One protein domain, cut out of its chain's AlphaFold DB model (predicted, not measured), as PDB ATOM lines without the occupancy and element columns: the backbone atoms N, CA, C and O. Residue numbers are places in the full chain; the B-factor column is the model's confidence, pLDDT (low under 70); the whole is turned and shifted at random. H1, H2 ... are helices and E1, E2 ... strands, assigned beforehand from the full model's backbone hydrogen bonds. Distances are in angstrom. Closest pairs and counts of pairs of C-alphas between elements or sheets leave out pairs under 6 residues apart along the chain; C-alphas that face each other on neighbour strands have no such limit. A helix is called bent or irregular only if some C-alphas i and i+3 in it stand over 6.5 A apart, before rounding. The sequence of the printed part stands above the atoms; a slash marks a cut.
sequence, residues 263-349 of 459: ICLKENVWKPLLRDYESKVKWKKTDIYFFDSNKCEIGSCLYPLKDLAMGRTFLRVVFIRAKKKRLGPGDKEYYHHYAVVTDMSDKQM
ATOM      1  N   ILE A 263      53.988  22.245  35.133       98.19
ATOM      2  CA  ILE A 263      55.302  21.708  35.510       98.19
ATOM      3  C   ILE A 263      55.090  20.354  36.186       98.19
ATOM      4  O   ILE A 263      54.176  20.204  36.993       98.19
ATOM      5  N   CYS A 264      55.894  19.345  35.855       97.25
ATOM      6  CA  CYS A 264      55.797  18.054  36.547       97.25
ATOM      7  C   CYS A 264      56.204  18.221  38.014       97.25
ATOM      8  O   CYS A 264      57.149  18.941  38.316       97.25
ATOM      9  N   LEU A 265      55.536  17.542  38.938       96.12
ATOM     10  CA  LEU A 265      55.994  17.459  40.323       96.12
ATOM     11  C   LEU A 265      56.861  16.222  40.531       96.12
ATOM     12  O   LEU A 265      56.642  15.182  39.910       96.12
ATOM     13  N   LYS A 266      57.844  16.330  41.426       94.88
ATOM     14  CA  LYS A 266      58.641  15.183  41.877       94.88
ATOM     15  C   LYS A 266      57.808  14.286  42.789       94.88
ATOM     16  O   LYS A 266      56.931  14.775  43.502       94.88
ATOM     17  N   GLU A 267      58.117  12.993  42.804       93.38
ATOM     18  CA  GLU A 267      57.409  12.005  43.630       93.38
ATOM     19  C   GLU A 267      57.387  12.361  45.110       93.38
ATOM     20  O   GLU A 267      56.325  12.366  45.725       93.38
ATOM     21  N   ASN A 268      58.525  12.774  45.658       93.56
ATOM     22  CA  ASN A 268      58.625  13.199  47.049       93.56
ATOM     23  C   ASN A 268      57.767  14.435  47.395       93.56
ATOM     24  O   ASN A 268      57.596  14.727  48.574       93.56
ATOM     25  N   VAL A 269      57.231  15.152  46.399       94.38
ATOM     26  CA  VAL A 269      56.318  16.289  46.587       94.38
ATOM     27  C   VAL A 269      54.866  15.873  46.373       94.38
ATOM     28  O   VAL A 269      54.015  16.157  47.212       94.38
ATOM     29  N   TRP A 270      54.558  15.208  45.255       95.12
ATOM     30  CA  TRP A 270      53.166  14.901  44.924       95.12
ATOM     31  C   TRP A 270      52.597  13.751  45.751       95.12
ATOM     32  O   TRP A 270      51.392  13.719  45.965       95.12
ATOM     33  N   LYS A 271      53.428  12.820  46.229       94.06
ATOM     34  CA  LYS A 271      52.969  11.629  46.953       94.06
ATOM     35  C   LYS A 271      52.430  11.946  48.352       94.06
ATOM     36  O   LYS A 271      51.315  11.510  48.637       94.06
ATOM     37  N   PRO A 272      53.115  12.751  49.197       94.62
ATOM     38  CA  PRO A 272      52.518  13.242  50.439       94.62
ATOM     39  C   PRO A 272      51.251  14.062  50.180       94.62
ATOM     40  O   PRO A 272      50.238  13.838  50.829       94.62
ATOM     41  N   LEU A 273      51.280  14.940  49.170       93.75
ATOM     42  CA  LEU A 273      50.119  15.748  48.801       93.75
ATOM     43  C   LEU A 273      48.920  14.877  48.412       93.75
ATOM     44  O   LEU A 273      47.806  15.136  48.848       93.75
ATOM     45  N   LEU A 274      49.138  13.842  47.601       93.81
ATOM     46  CA  LEU A 274      48.068  12.942  47.208       93.81
ATOM     47  C   LEU A 274      47.530  12.196  48.425       93.81
ATOM     48  O   LEU A 274      46.327  12.198  48.612       93.81
ATOM     49  N   ARG A 275      48.391  11.640  49.285       92.12
ATOM     50  CA  ARG A 275      47.968  10.943  50.508       92.12
ATOM     51  C   ARG A 275      47.101  11.825  51.412       92.12
ATOM     52  O   ARG A 275      46.073  11.373  51.902       92.12
ATOM     53  N   ASP A 276      47.495  13.080  51.611       91.94
ATOM     54  CA  ASP A 276      46.807  13.991  52.532       91.94
ATOM     55  C   ASP A 276      45.474  14.522  51.948       91.94
ATOM     56  O   ASP A 276      44.584  14.941  52.692       91.94
ATOM     57  N   TYR A 277      45.314  14.502  50.616       89.69
ATOM     58  CA  TYR A 277      44.149  15.052  49.907       89.69
ATOM     59  C   TYR A 277      43.389  14.023  49.054       89.69
ATOM     60  O   TYR A 277      42.480  14.414  48.322       89.69
ATOM     61  N   GLU A 278      43.703  12.728  49.144       86.00
ATOM     62  CA  GLU A 278      43.170  11.689  48.247       86.00
ATOM     63  C   GLU A 278      41.643  11.634  48.282       86.00
ATOM     64  O   GLU A 278      40.999  11.614  47.235       86.00
ATOM     65  N   SER A 279      41.061  11.721  49.481       87.62
ATOM     66  CA  SER A 279      39.608  11.745  49.695       87.62
ATOM     67  C   SER A 279      38.906  12.934  49.029       87.62
ATOM     68  O   SER A 279      37.701  12.894  48.795       87.62
ATOM     69  N   LYS A 280      39.653  13.996  48.702       88.50
ATOM     70  CA  LYS A 280      39.152  15.203  48.033       88.50
ATOM     71  C   LYS A 280      39.353  15.156  46.514       88.50
ATOM     72  O   LYS A 280      38.767  15.981  45.810       88.50
ATOM     73  N   VAL A 281      40.147  14.217  45.993       93.31
ATOM     74  CA  VAL A 281      40.374  14.061  44.550       93.31
ATOM     75  C   VAL A 281      39.216  13.286  43.928       93.31
ATOM     76  O   VAL A 281      39.031  12.092  44.159       93.31
ATOM     77  N   LYS A 282      38.440  13.960  43.074       94.25
ATOM     78  CA  LYS A 282      37.378  13.318  42.287       94.25
ATOM     79  C   LYS A 282      37.961  12.704  41.017       94.25
ATOM     80  O   LYS A 282      38.094  13.389  40.004       94.25
ATOM     81  N   TRP A 283      38.288  11.419  41.082       95.69
ATOM     82  CA  TRP A 283      38.794  10.663  39.938       95.69
ATOM     83  C   TRP A 283      37.719  10.463  38.867       95.69
ATOM     84  O   TRP A 283      36.609  10.012  39.148       95.69
ATOM     85  N   LYS A 284      38.067  10.779  37.621       96.25
ATOM     86  CA  LYS A 284      37.231  10.585  36.433       96.25
ATOM     87  C   LYS A 284      37.994   9.751  35.417       96.25
ATOM     88  O   LYS A 284      39.199   9.927  35.262       96.25
ATOM     89  N   LYS A 285      37.306   8.861  34.703       96.69
ATOM     90  CA  LYS A 285      37.917   8.125  33.588       96.69
ATOM     91  C   LYS A 285      38.300   9.102  32.473       96.69
ATOM     92  O   LYS A 285      37.572  10.058  32.221       96.69
ATOM     93  N   THR A 286      39.428   8.852  31.821       95.88
ATOM     94  CA  THR A 286      39.897   9.610  30.659       95.88
ATOM     95  C   THR A 286      40.564   8.675  29.657       95.88
ATOM     96  O   THR A 286      41.279   7.751  30.048       95.88
ATOM     97  N   ASP A 287      40.380   8.966  28.370       94.75
ATOM     98  CA  ASP A 287      40.995   8.224  27.261       94.75
ATOM     99  C   ASP A 287      42.392   8.754  26.890       94.75
ATOM    100  O   ASP A 287      42.982   8.373  25.873       94.75
ATOM    101  N   ILE A 288      42.952   9.675  27.685       93.94
ATOM    102  CA  ILE A 288      44.319  10.156  27.483       93.94
ATOM    103  C   ILE A 288      45.289   8.986  27.634       93.94
ATOM    104  O   ILE A 288      45.498   8.481  28.731       93.94
ATOM    105  N   TYR A 289      45.960   8.625  26.537       92.75
ATOM    106  CA  TYR A 289      47.004   7.605  26.566       92.75
ATOM    107  C   TYR A 289      48.176   8.028  27.468       92.75
ATOM    108  O   TYR A 289      48.848   9.033  27.187       92.75
ATOM    109  N   PHE A 290      48.419   7.272  28.536       91.00
ATOM    110  CA  PHE A 290      49.486   7.472  29.515       91.00
ATOM    111  C   PHE A 290      49.856   6.121  30.158       91.00
ATOM    112  O   PHE A 290      49.007   5.241  30.254       91.00
ATOM    113  N   PHE A 291      51.106   5.926  30.593       90.25
ATOM    114  CA  PHE A 291      51.567   4.649  31.182       90.25
ATOM    115  C   PHE A 291      51.224   3.401  30.343       90.25
ATOM    116  O   PHE A 291      50.786   2.379  30.869       90.25
ATOM    117  N   ASP A 292      51.353   3.507  29.022       89.25
ATOM    118  CA  ASP A 292      50.992   2.450  28.073       89.25
ATOM    119  C   ASP A 292      49.563   1.900  28.220       89.25
ATOM    120  O   ASP A 292      49.309   0.694  28.079       89.25
ATOM    121  N   SER A 293      48.633   2.804  28.539       89.38
ATOM    122  CA  SER A 293      47.207   2.553  28.715       89.38
ATOM    123  C   SER A 293      46.388   3.771  28.278       89.38
ATOM    124  O   SER A 293      46.799   4.909  28.472       89.38
ATOM    125  N   ASN A 294      45.205   3.546  27.709       90.19
ATOM    126  CA  ASN A 294      44.162   4.568  27.534       90.19
ATOM    127  C   ASN A 294      43.055   4.453  28.596       90.19
ATOM    128  O   ASN A 294      42.103   5.216  28.572       90.19
ATOM    129  N   LYS A 295      43.166   3.501  29.530       93.75
ATOM    130  CA  LYS A 295      42.259   3.344  30.673       93.75
ATOM    131  C   LYS A 295      42.844   4.095  31.863       93.75
ATOM    132  O   LYS A 295      43.321   3.479  32.821       93.75
ATOM    133  N   CYS A 296      42.883   5.416  31.743       95.81
ATOM    134  CA  CYS A 296      43.444   6.295  32.755       95.81
ATOM    135  C   CYS A 296      42.343   6.926  33.609       95.81
ATOM    136  O   CYS A 296      41.189   7.053  33.201       95.81
ATOM    137  N   GLU A 297      42.725   7.342  34.807       96.75
ATOM    138  CA  GLU A 297      41.906   8.162  35.687       96.75
ATOM    139  C   GLU A 297      42.608   9.498  35.902       96.75
ATOM    140  O   GLU A 297      43.829   9.549  36.054       96.75
ATOM    141  N   ILE A 298      41.840  10.578  35.904       97.31
ATOM    142  CA  ILE A 298      42.330  11.938  36.078       97.31
ATOM    143  C   ILE A 298      41.581  12.621  37.214       97.31
ATOM    144  O   ILE A 298      40.388  12.390  37.413       97.31
ATOM    145  N   GLY A 299      42.280  13.453  37.967       96.75
ATOM    146  CA  GLY A 299      41.691  14.253  39.028       96.75
ATOM    147  C   GLY A 299      42.644  15.354  39.453       96.75
ATOM    148  O   GLY A 299      43.811  15.361  39.065       96.75
ATOM    149  N   SER A 300      42.167  16.294  40.257       97.00
ATOM    150  CA  SER A 300      43.011  17.366  40.774       97.00
ATOM    151  C   SER A 300      42.727  17.695  42.229       97.00
ATOM    152  O   SER A 300      41.654  17.407  42.757       97.00
ATOM    153  N   CYS A 301      43.716  18.304  42.880       95.75
ATOM    154  CA  CYS A 301      43.584  18.889  44.207       95.75
ATOM    155  C   CYS A 301      44.267  20.259  44.270       95.75
ATOM    156  O   CYS A 301      44.995  20.672  43.360       95.75
ATOM    157  N   LEU A 302      44.033  20.963  45.375       95.19
ATOM    158  CA  LEU A 302      44.798  22.156  45.717       95.19
ATOM    159  C   LEU A 302      46.134  21.745  46.336       95.19
ATOM    160  O   LEU A 302      46.204  20.781  47.094       95.19
ATOM    161  N   TYR A 303      47.176  22.503  46.024       95.38
ATOM    162  CA  TYR A 303      48.509  22.394  46.596       95.38
ATOM    163  C   TYR A 303      48.816  23.675  47.375       95.38
ATOM    164  O   TYR A 303      49.215  24.674  46.767       95.38
ATOM    165  N   PRO A 304      48.586  23.681  48.701       94.62
ATOM    166  CA  PRO A 304      48.857  24.842  49.537       94.62
ATOM    167  C   PRO A 304      50.352  25.159  49.566       94.62
ATOM    168  O   PRO A 304      51.182  24.288  49.828       94.62
ATOM    169  N   LEU A 305      50.692  26.419  49.319       93.44
ATOM    170  CA  LEU A 305      52.058  26.925  49.320       93.44
ATOM    171  C   LEU A 305      52.056  28.335  49.909       93.44
ATOM    172  O   LEU A 305      51.353  29.219  49.422       93.44
ATOM    173  N   LYS A 306      52.863  28.551  50.949       92.69
ATOM    174  CA  LYS A 306      53.085  29.886  51.527       92.69
ATOM    175  C   LYS A 306      53.969  30.725  50.603       92.69
ATOM    176  O   LYS A 306      54.700  30.153  49.802       92.69
ATOM    177  N   ASP A 307      53.937  32.050  50.731       92.62
ATOM    178  CA  ASP A 307      54.788  33.039  50.033       92.62
ATOM    179  C   ASP A 307      54.884  32.856  48.506       92.62
ATOM    180  O   ASP A 307      55.960  32.967  47.902       92.62
ATOM    181  N   LEU A 308      53.756  32.541  47.866       95.94
ATOM    182  CA  LEU A 308      53.674  32.676  46.418       95.94
ATOM    183  C   LEU A 308      53.494  34.148  46.036       95.94
ATOM    184  O   LEU A 308      52.864  34.933  46.747       95.94
ATOM    185  N   ALA A 309      54.031  34.517  44.877       93.88
ATOM    186  CA  ALA A 309      53.855  35.851  44.323       93.88
ATOM    187  C   ALA A 309      52.367  36.174  44.084       93.88
ATOM    188  O   ALA A 309      51.524  35.283  43.945       93.88
ATOM    189  N   MET A 310      52.056  37.472  44.006       91.06
ATOM    190  CA  MET A 310      50.698  37.992  43.787       91.06
ATOM    191  C   MET A 310      49.679  37.611  44.880       91.06
ATOM    192  O   MET A 310      48.487  37.516  44.601       91.06
ATOM    193  N   GLY A 311      50.132  37.370  46.117       89.38
ATOM    194  CA  GLY A 311      49.249  37.053  47.251       89.38
ATOM    195  C   GLY A 311      48.590  35.674  47.165       89.38
ATOM    196  O   GLY A 311      47.620  35.397  47.867       89.38
ATOM    197  N   ARG A 312      49.090  34.799  46.287       92.69
ATOM    198  CA  ARG A 312      48.537  33.462  46.092       92.69
ATOM    199  C   ARG A 312      48.910  32.551  47.268       92.69
ATOM    200  O   ARG A 312      50.002  32.644  47.814       92.69
ATOM    201  N   THR A 313      48.013  31.644  47.644       94.12
ATOM    202  CA  THR A 313      48.226  30.714  48.777       94.12
ATOM    203  C   THR A 313      48.193  29.242  48.372       94.12
ATOM    204  O   THR A 313      48.480  28.355  49.175       94.12
ATOM    205  N   PHE A 314      47.852  28.959  47.114       95.31
ATOM    206  CA  PHE A 314      47.808  27.608  46.577       95.31
ATOM    207  C   PHE A 314      48.026  27.582  45.061       95.31
ATOM    208  O   PHE A 314      47.709  28.532  44.339       95.31
ATOM    209  N   LEU A 315      48.516  26.444  44.581       97.25
ATOM    210  CA  LEU A 315      48.474  26.040  43.178       97.25
ATOM    211  C   LEU A 315      47.491  24.878  43.009       97.25
ATOM    212  O   LEU A 315      46.958  24.353  43.985       97.25
ATOM    213  N   ARG A 316      47.234  24.468  41.770       97.19
ATOM    214  CA  ARG A 316      46.465  23.262  41.459       97.19
ATOM    215  C   ARG A 316      47.418  22.164  41.024       97.19
ATOM    216  O   ARG A 316      48.351  22.427  40.271       97.19
ATOM    217  N   VAL A 317      47.170  20.932  41.450       97.88
ATOM    218  CA  VAL A 317      47.886  19.755  40.948       97.88
ATOM    219  C   VAL A 317      46.895  18.851  40.250       97.88
ATOM    220  O   VAL A 317      45.891  18.462  40.839       97.88
ATOM    221  N   VAL A 318      47.180  18.545  38.988       98.00
ATOM    222  CA  VAL A 318      46.425  17.603  38.168       98.00
ATOM    223  C   VAL A 318      47.180  16.284  38.143       98.00
ATOM    224  O   VAL A 318      48.339  16.228  37.727       98.00
ATOM    225  N   PHE A 319      46.519  15.227  38.588       97.62
ATOM    226  CA  PHE A 319      47.016  13.865  38.575       97.62
ATOM    227  C   PHE A 319      46.405  13.094  37.418       97.62
ATOM    228  O   PHE A 319      45.203  13.178  37.177       97.62
ATOM    229  N   ILE A 320      47.219  12.278  36.760       96.88
ATOM    230  CA  ILE A 320      46.757  11.190  35.902       96.88
ATOM    231  C   ILE A 320      47.343   9.883  36.427       96.88
ATOM    232  O   ILE A 320      48.526   9.818  36.771       96.88
ATOM    233  N   ARG A 321      46.512   8.846  36.517       95.06
ATOM    234  CA  ARG A 321      46.919   7.526  36.991       95.06
ATOM    235  C   ARG A 321      46.409   6.403  36.101       95.06
ATOM    236  O   ARG A 321      45.374   6.533  35.453       95.06
ATOM    237  N   ALA A 322      47.135   5.292  36.070       94.88
ATOM    238  CA  ALA A 322      46.719   4.067  35.387       94.88
ATOM    239  C   ALA A 322      47.055   2.854  36.252       94.88
ATOM    240  O   ALA A 322      48.083   2.849  36.929       94.88
ATOM    241  N   LYS A 323      46.199   1.827  36.233       92.19
ATOM    242  CA  LYS A 323      46.455   0.579  36.967       92.19
ATOM    243  C   LYS A 323      47.737  -0.081  36.455       92.19
ATOM    244  O   LYS A 323      47.936  -0.177  35.243       92.19
ATOM    245  N   LYS A 324      48.588  -0.554  37.368       89.25
ATOM    246  CA  LYS A 324      49.784  -1.328  37.010       89.25
ATOM    247  C   LYS A 324      49.364  -2.658  36.369       89.25
ATOM    248  O   LYS A 324      48.455  -3.322  36.860       89.25
ATOM    249  N   LYS A 325      50.029  -3.061  35.278       83.81
ATOM    250  CA  LYS A 325      49.752  -4.342  34.586       83.81
ATOM    251  C   LYS A 325      50.244  -5.559  35.378       83.81
ATOM    252  O   LYS A 325      49.698  -6.645  35.228       83.81
ATOM    253  N   ARG A 326      51.290  -5.384  36.187       80.75
ATOM    254  CA  ARG A 326      51.863  -6.396  37.084       80.75
ATOM    255  C   ARG A 326      52.192  -5.723  38.414       80.75
ATOM    256  O   ARG A 326      52.677  -4.595  38.405       80.75
ATOM    257  N   LEU A 327      51.919  -6.413  39.517       80.00
ATOM    258  CA  LEU A 327      52.358  -6.027  40.858       80.00
ATOM    259  C   LEU A 327      53.529  -6.935  41.233       80.00
ATOM    260  O   LEU A 327      53.428  -8.154  41.091       80.00
ATOM    261  N   GLY A 328      54.645  -6.345  41.642       76.00
ATOM    262  CA  GLY A 328      55.780  -7.082  42.184       76.00
ATOM    263  C   GLY A 328      55.558  -7.473  43.651       76.00
ATOM    264  O   GLY A 328      54.718  -6.876  44.331       76.00
ATOM    265  N   PRO A 329      56.320  -8.445  44.182       64.31
ATOM    266  CA  PRO A 329      56.327  -8.730  45.614       64.31
ATOM    267  C   PRO A 329      56.675  -7.465  46.416       64.31
ATOM    268  O   PRO A 329      57.723  -6.860  46.200       64.31
ATOM    269  N   GLY A 330      55.787  -7.049  47.324       73.12
ATOM    270  CA  GLY A 330      55.962  -5.847  48.150       73.12
ATOM    271  C   GLY A 330      55.399  -4.541  47.567       73.12
ATOM    272  O   GLY A 330      55.477  -3.509  48.238       73.12
ATOM    273  N   ASP A 331      54.789  -4.558  46.374       74.50
ATOM    274  CA  ASP A 331      54.102  -3.385  45.821       74.50
ATOM    275  C   ASP A 331      52.885  -3.007  46.681       74.50
ATOM    276  O   ASP A 331      51.873  -3.704  46.709       74.50
ATOM    277  N   LYS A 332      52.956  -1.852  47.349       72.69
ATOM    278  CA  LYS A 332      51.821  -1.257  48.082       72.69
ATOM    279  C   LYS A 332      50.974  -0.315  47.217       72.69
ATOM    280  O   LYS A 332      49.955   0.194  47.673       72.69
ATOM    281  N   GLU A 333      51.391  -0.067  45.973       78.88
ATOM    282  CA  GLU A 333      50.739   0.866  45.049       78.88
ATOM    283  C   GLU A 333      50.191   0.161  43.812       78.88
ATOM    284  O   GLU A 333      50.949  -0.382  43.008       78.88
ATOM    285  N   TYR A 334      48.878   0.273  43.616       86.94
ATOM    286  CA  TYR A 334      48.146  -0.343  42.506       86.94
ATOM    287  C   TYR A 334      48.169   0.467  41.203       86.94
ATOM    288  O   TYR A 334      47.784  -0.037  40.145       86.94
ATOM    289  N   TYR A 335      48.614   1.722  41.265       89.81
ATOM    290  CA  TYR A 335      48.576   2.664  40.151       89.81
ATOM    291  C   TYR A 335      49.950   3.278  39.894       89.81
ATOM    292  O   TYR A 335      50.691   3.587  40.824       89.81
ATOM    293  N   HIS A 336      50.261   3.518  38.623       91.75
ATOM    294  CA  HIS A 336      51.246   4.522  38.237       91.75
ATOM    295  C   HIS A 336      50.608   5.905  38.350       91.75
ATOM    296  O   HIS A 336      49.467   6.073  37.920       91.75
ATOM    297  N   HIS A 337      51.337   6.885  38.880       93.50
ATOM    298  CA  HIS A 337      50.867   8.261  39.042       93.50
ATOM    299  C   HIS A 337      51.788   9.245  38.333       93.50
ATOM    300  O   HIS A 337      53.009   9.096  38.333       93.50
ATOM    301  N   TYR A 338      51.189  10.270  37.738       95.69
ATOM    302  CA  TYR A 338      51.890  11.425  37.201       95.69
ATOM    303  C   TYR A 338      51.182  12.684  37.676       95.69
ATOM    304  O   TYR A 338      49.958  12.766  37.587       95.69
ATOM    305  N   ALA A 339      51.938  13.662  38.167       97.31
ATOM    306  CA  ALA A 339      51.388  14.873  38.759       97.31
ATOM    307  C   ALA A 339      51.963  16.113  38.077       97.31
ATOM    308  O   ALA A 339      53.180  16.267  37.961       97.31
ATOM    309  N   VAL A 340      51.082  17.015  37.656       98.19
ATOM    310  CA  VAL A 340      51.432  18.283  37.016       98.19
ATOM    311  C   VAL A 340      50.873  19.423  37.855       98.19
ATOM    312  O   VAL A 340      49.662  19.532  38.027       98.19
ATOM    313  N   VAL A 341      51.749  20.284  38.370       98.31
ATOM    314  CA  VAL A 341      51.348  21.523  39.036       98.31
ATOM    315  C   VAL A 341      51.072  22.612  38.008       98.31
ATOM    316  O   VAL A 341      51.794  22.759  37.018       98.31
ATOM    317  N   THR A 342      50.024  23.386  38.252       98.38
ATOM    318  CA  THR A 342      49.602  24.494  37.408       98.38
ATOM    319  C   THR A 342      48.989  25.621  38.228       98.38
ATOM    320  O   THR A 342      48.434  25.423  39.310       98.38
ATOM    321  N   ASP A 343      49.092  26.828  37.694       97.62
ATOM    322  CA  ASP A 343      48.435  28.023  38.203       97.62
ATOM    323  C   ASP A 343      47.026  28.212  37.595       97.62
ATOM    324  O   ASP A 343      46.254  29.049  38.063       97.62
ATOM    325  N   MET A 344      46.673  27.432  36.570       97.25
ATOM    326  CA  MET A 344      45.415  27.554  35.836       97.25
ATOM    327  C   MET A 344      44.252  26.899  36.594       97.25
ATOM    328  O   MET A 344      44.288  25.719  36.964       97.25
ATOM    329  N   SER A 345      43.179  27.665  36.799       95.88
ATOM    330  CA  SER A 345      41.919  27.167  37.365       95.88
ATOM    331  C   SER A 345      41.206  26.198  36.416       95.88
ATOM    332  O   SER A 345      41.470  26.178  35.213       95.88
ATOM    333  N   ASP A 346      40.249  25.425  36.939       93.56
ATOM    334  CA  ASP A 346      39.468  24.473  36.134       93.56
ATOM    335  C   ASP A 346      38.668  25.147  35.010       93.56
ATOM    336  O   ASP A 346      38.543  24.596  33.918       93.56
ATOM    337  N   LYS A 347      38.230  26.395  35.233       94.25
ATOM    338  CA  LYS A 347      37.560  27.221  34.217       94.25
ATOM    339  C   LYS A 347      38.501  27.644  33.086       94.25
ATOM    340  O   LYS A 347      38.085  27.677  31.934       94.25
ATOM    341  N   GLN A 348      39.756  27.971  33.404       95.19
ATOM    342  CA  GLN A 348      40.754  28.364  32.400       95.19
ATOM    343  C   GLN A 348      41.227  27.158  31.586       95.19
ATOM    344  O   GLN A 348      41.305  27.213  30.359       95.19
ATOM    345  N   MET A 349      41.548  26.056  32.265       96.62
ATOM    346  CA  MET A 349      41.992  24.826  31.625       96.62
ATOM    347  C   MET A 349      41.605  23.626  32.486       96.62
ATOM    348  O   MET A 349      42.103  23.468  33.599       96.62
TER     349      MET A 349
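This is residues 263 to 349 of the 459 residues of the protein "Tnp_DDE_dom domain-containing protein" of Halobacteriovoraceae bacterium (UniProt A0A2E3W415). A strongly twisted sheet of four antiparallel strands has one helix, H1, packed on one face, with most of its pairs of C-alphas within 10 A made to E2, 22 pairs, and E4, 14 pairs. The links E2 to E3 and E3 to E4 reach out at opposite ends of the sheet and make the long axis. The printed part has 87 residues, with the order H1, E1, E2, E3, E4 along the chain; the sheet's order is E1 - E2 - E3 - E4. The class is mixed, helices and strands. The whole is only just compact, close to loose, with a radius of gyration of the C-alphas of 14.0 A, and its outline is elongated, spanning 45 by 28 by 22 A.

Start at the inner strands E2, residues 296 to 304, and E3, residues 314 to 323, a hairpin with 156 degrees between their directions; look at N 299 and O 319, 3.0 A apart, and N 317 and O 301, 2.9 A apart. Beside E3 is the edge strand E4, residues 335 to 342, its antiparallel neighbour at 157 degrees, with N 318 and O 340 2.8 A apart. On the other side of E2 you find the edge strand E1, residues 284 to 286, antiparallel to E2 at 126 degrees, with N 284 and O 298 2.8 A apart. Together E1, E2, E3 and E4 form a meander, each strand the antiparallel neighbour of the one before. E1 and E4 are apart. H1, residues 267 to 280, is on the sheet, in two layers, a helix on one face. Its closest C-alphas to E2 are those of Tyr 277 and Cys 301, 6.9 A apart, and to E4 those of Trp 270 and Ala 339, 6.4 A apart. H1 and E3 are near each other. H1 is irregular, with C-alphas 276 and 279 8.1 A apart, and 6 of its 10 O i to N i+4 pairs are within hydrogen-bond range. Residues 263 to 264 pair antiparallel with residues 340 to 341 of E4.

Find C-alpha 314 at (47.808, 27.608, 46.577); from there E3 runs 28.7 A to C-alpha 323 at (46.455, 0.579, 36.967). E2 measures 25.6 A and E4 22.0 A, ending at C-alpha 342 at (49.602, 24.494, 37.408). H1 begins at C-alpha 267 at (57.409, 12.005, 43.630) and measures 19.1 A; E1 is short, 6.4 A.

The two C-alphas farthest apart are those of Met 310 and Pro 329, 47.1 A. The printed part has no cut. The link E3 to E4, 11 residues, is long; H1 to E1 is tight, and E1 to E2 and E2 to E3 are short. The mean pLDDT of the printed part is 92.3, and residue 329 is under 70.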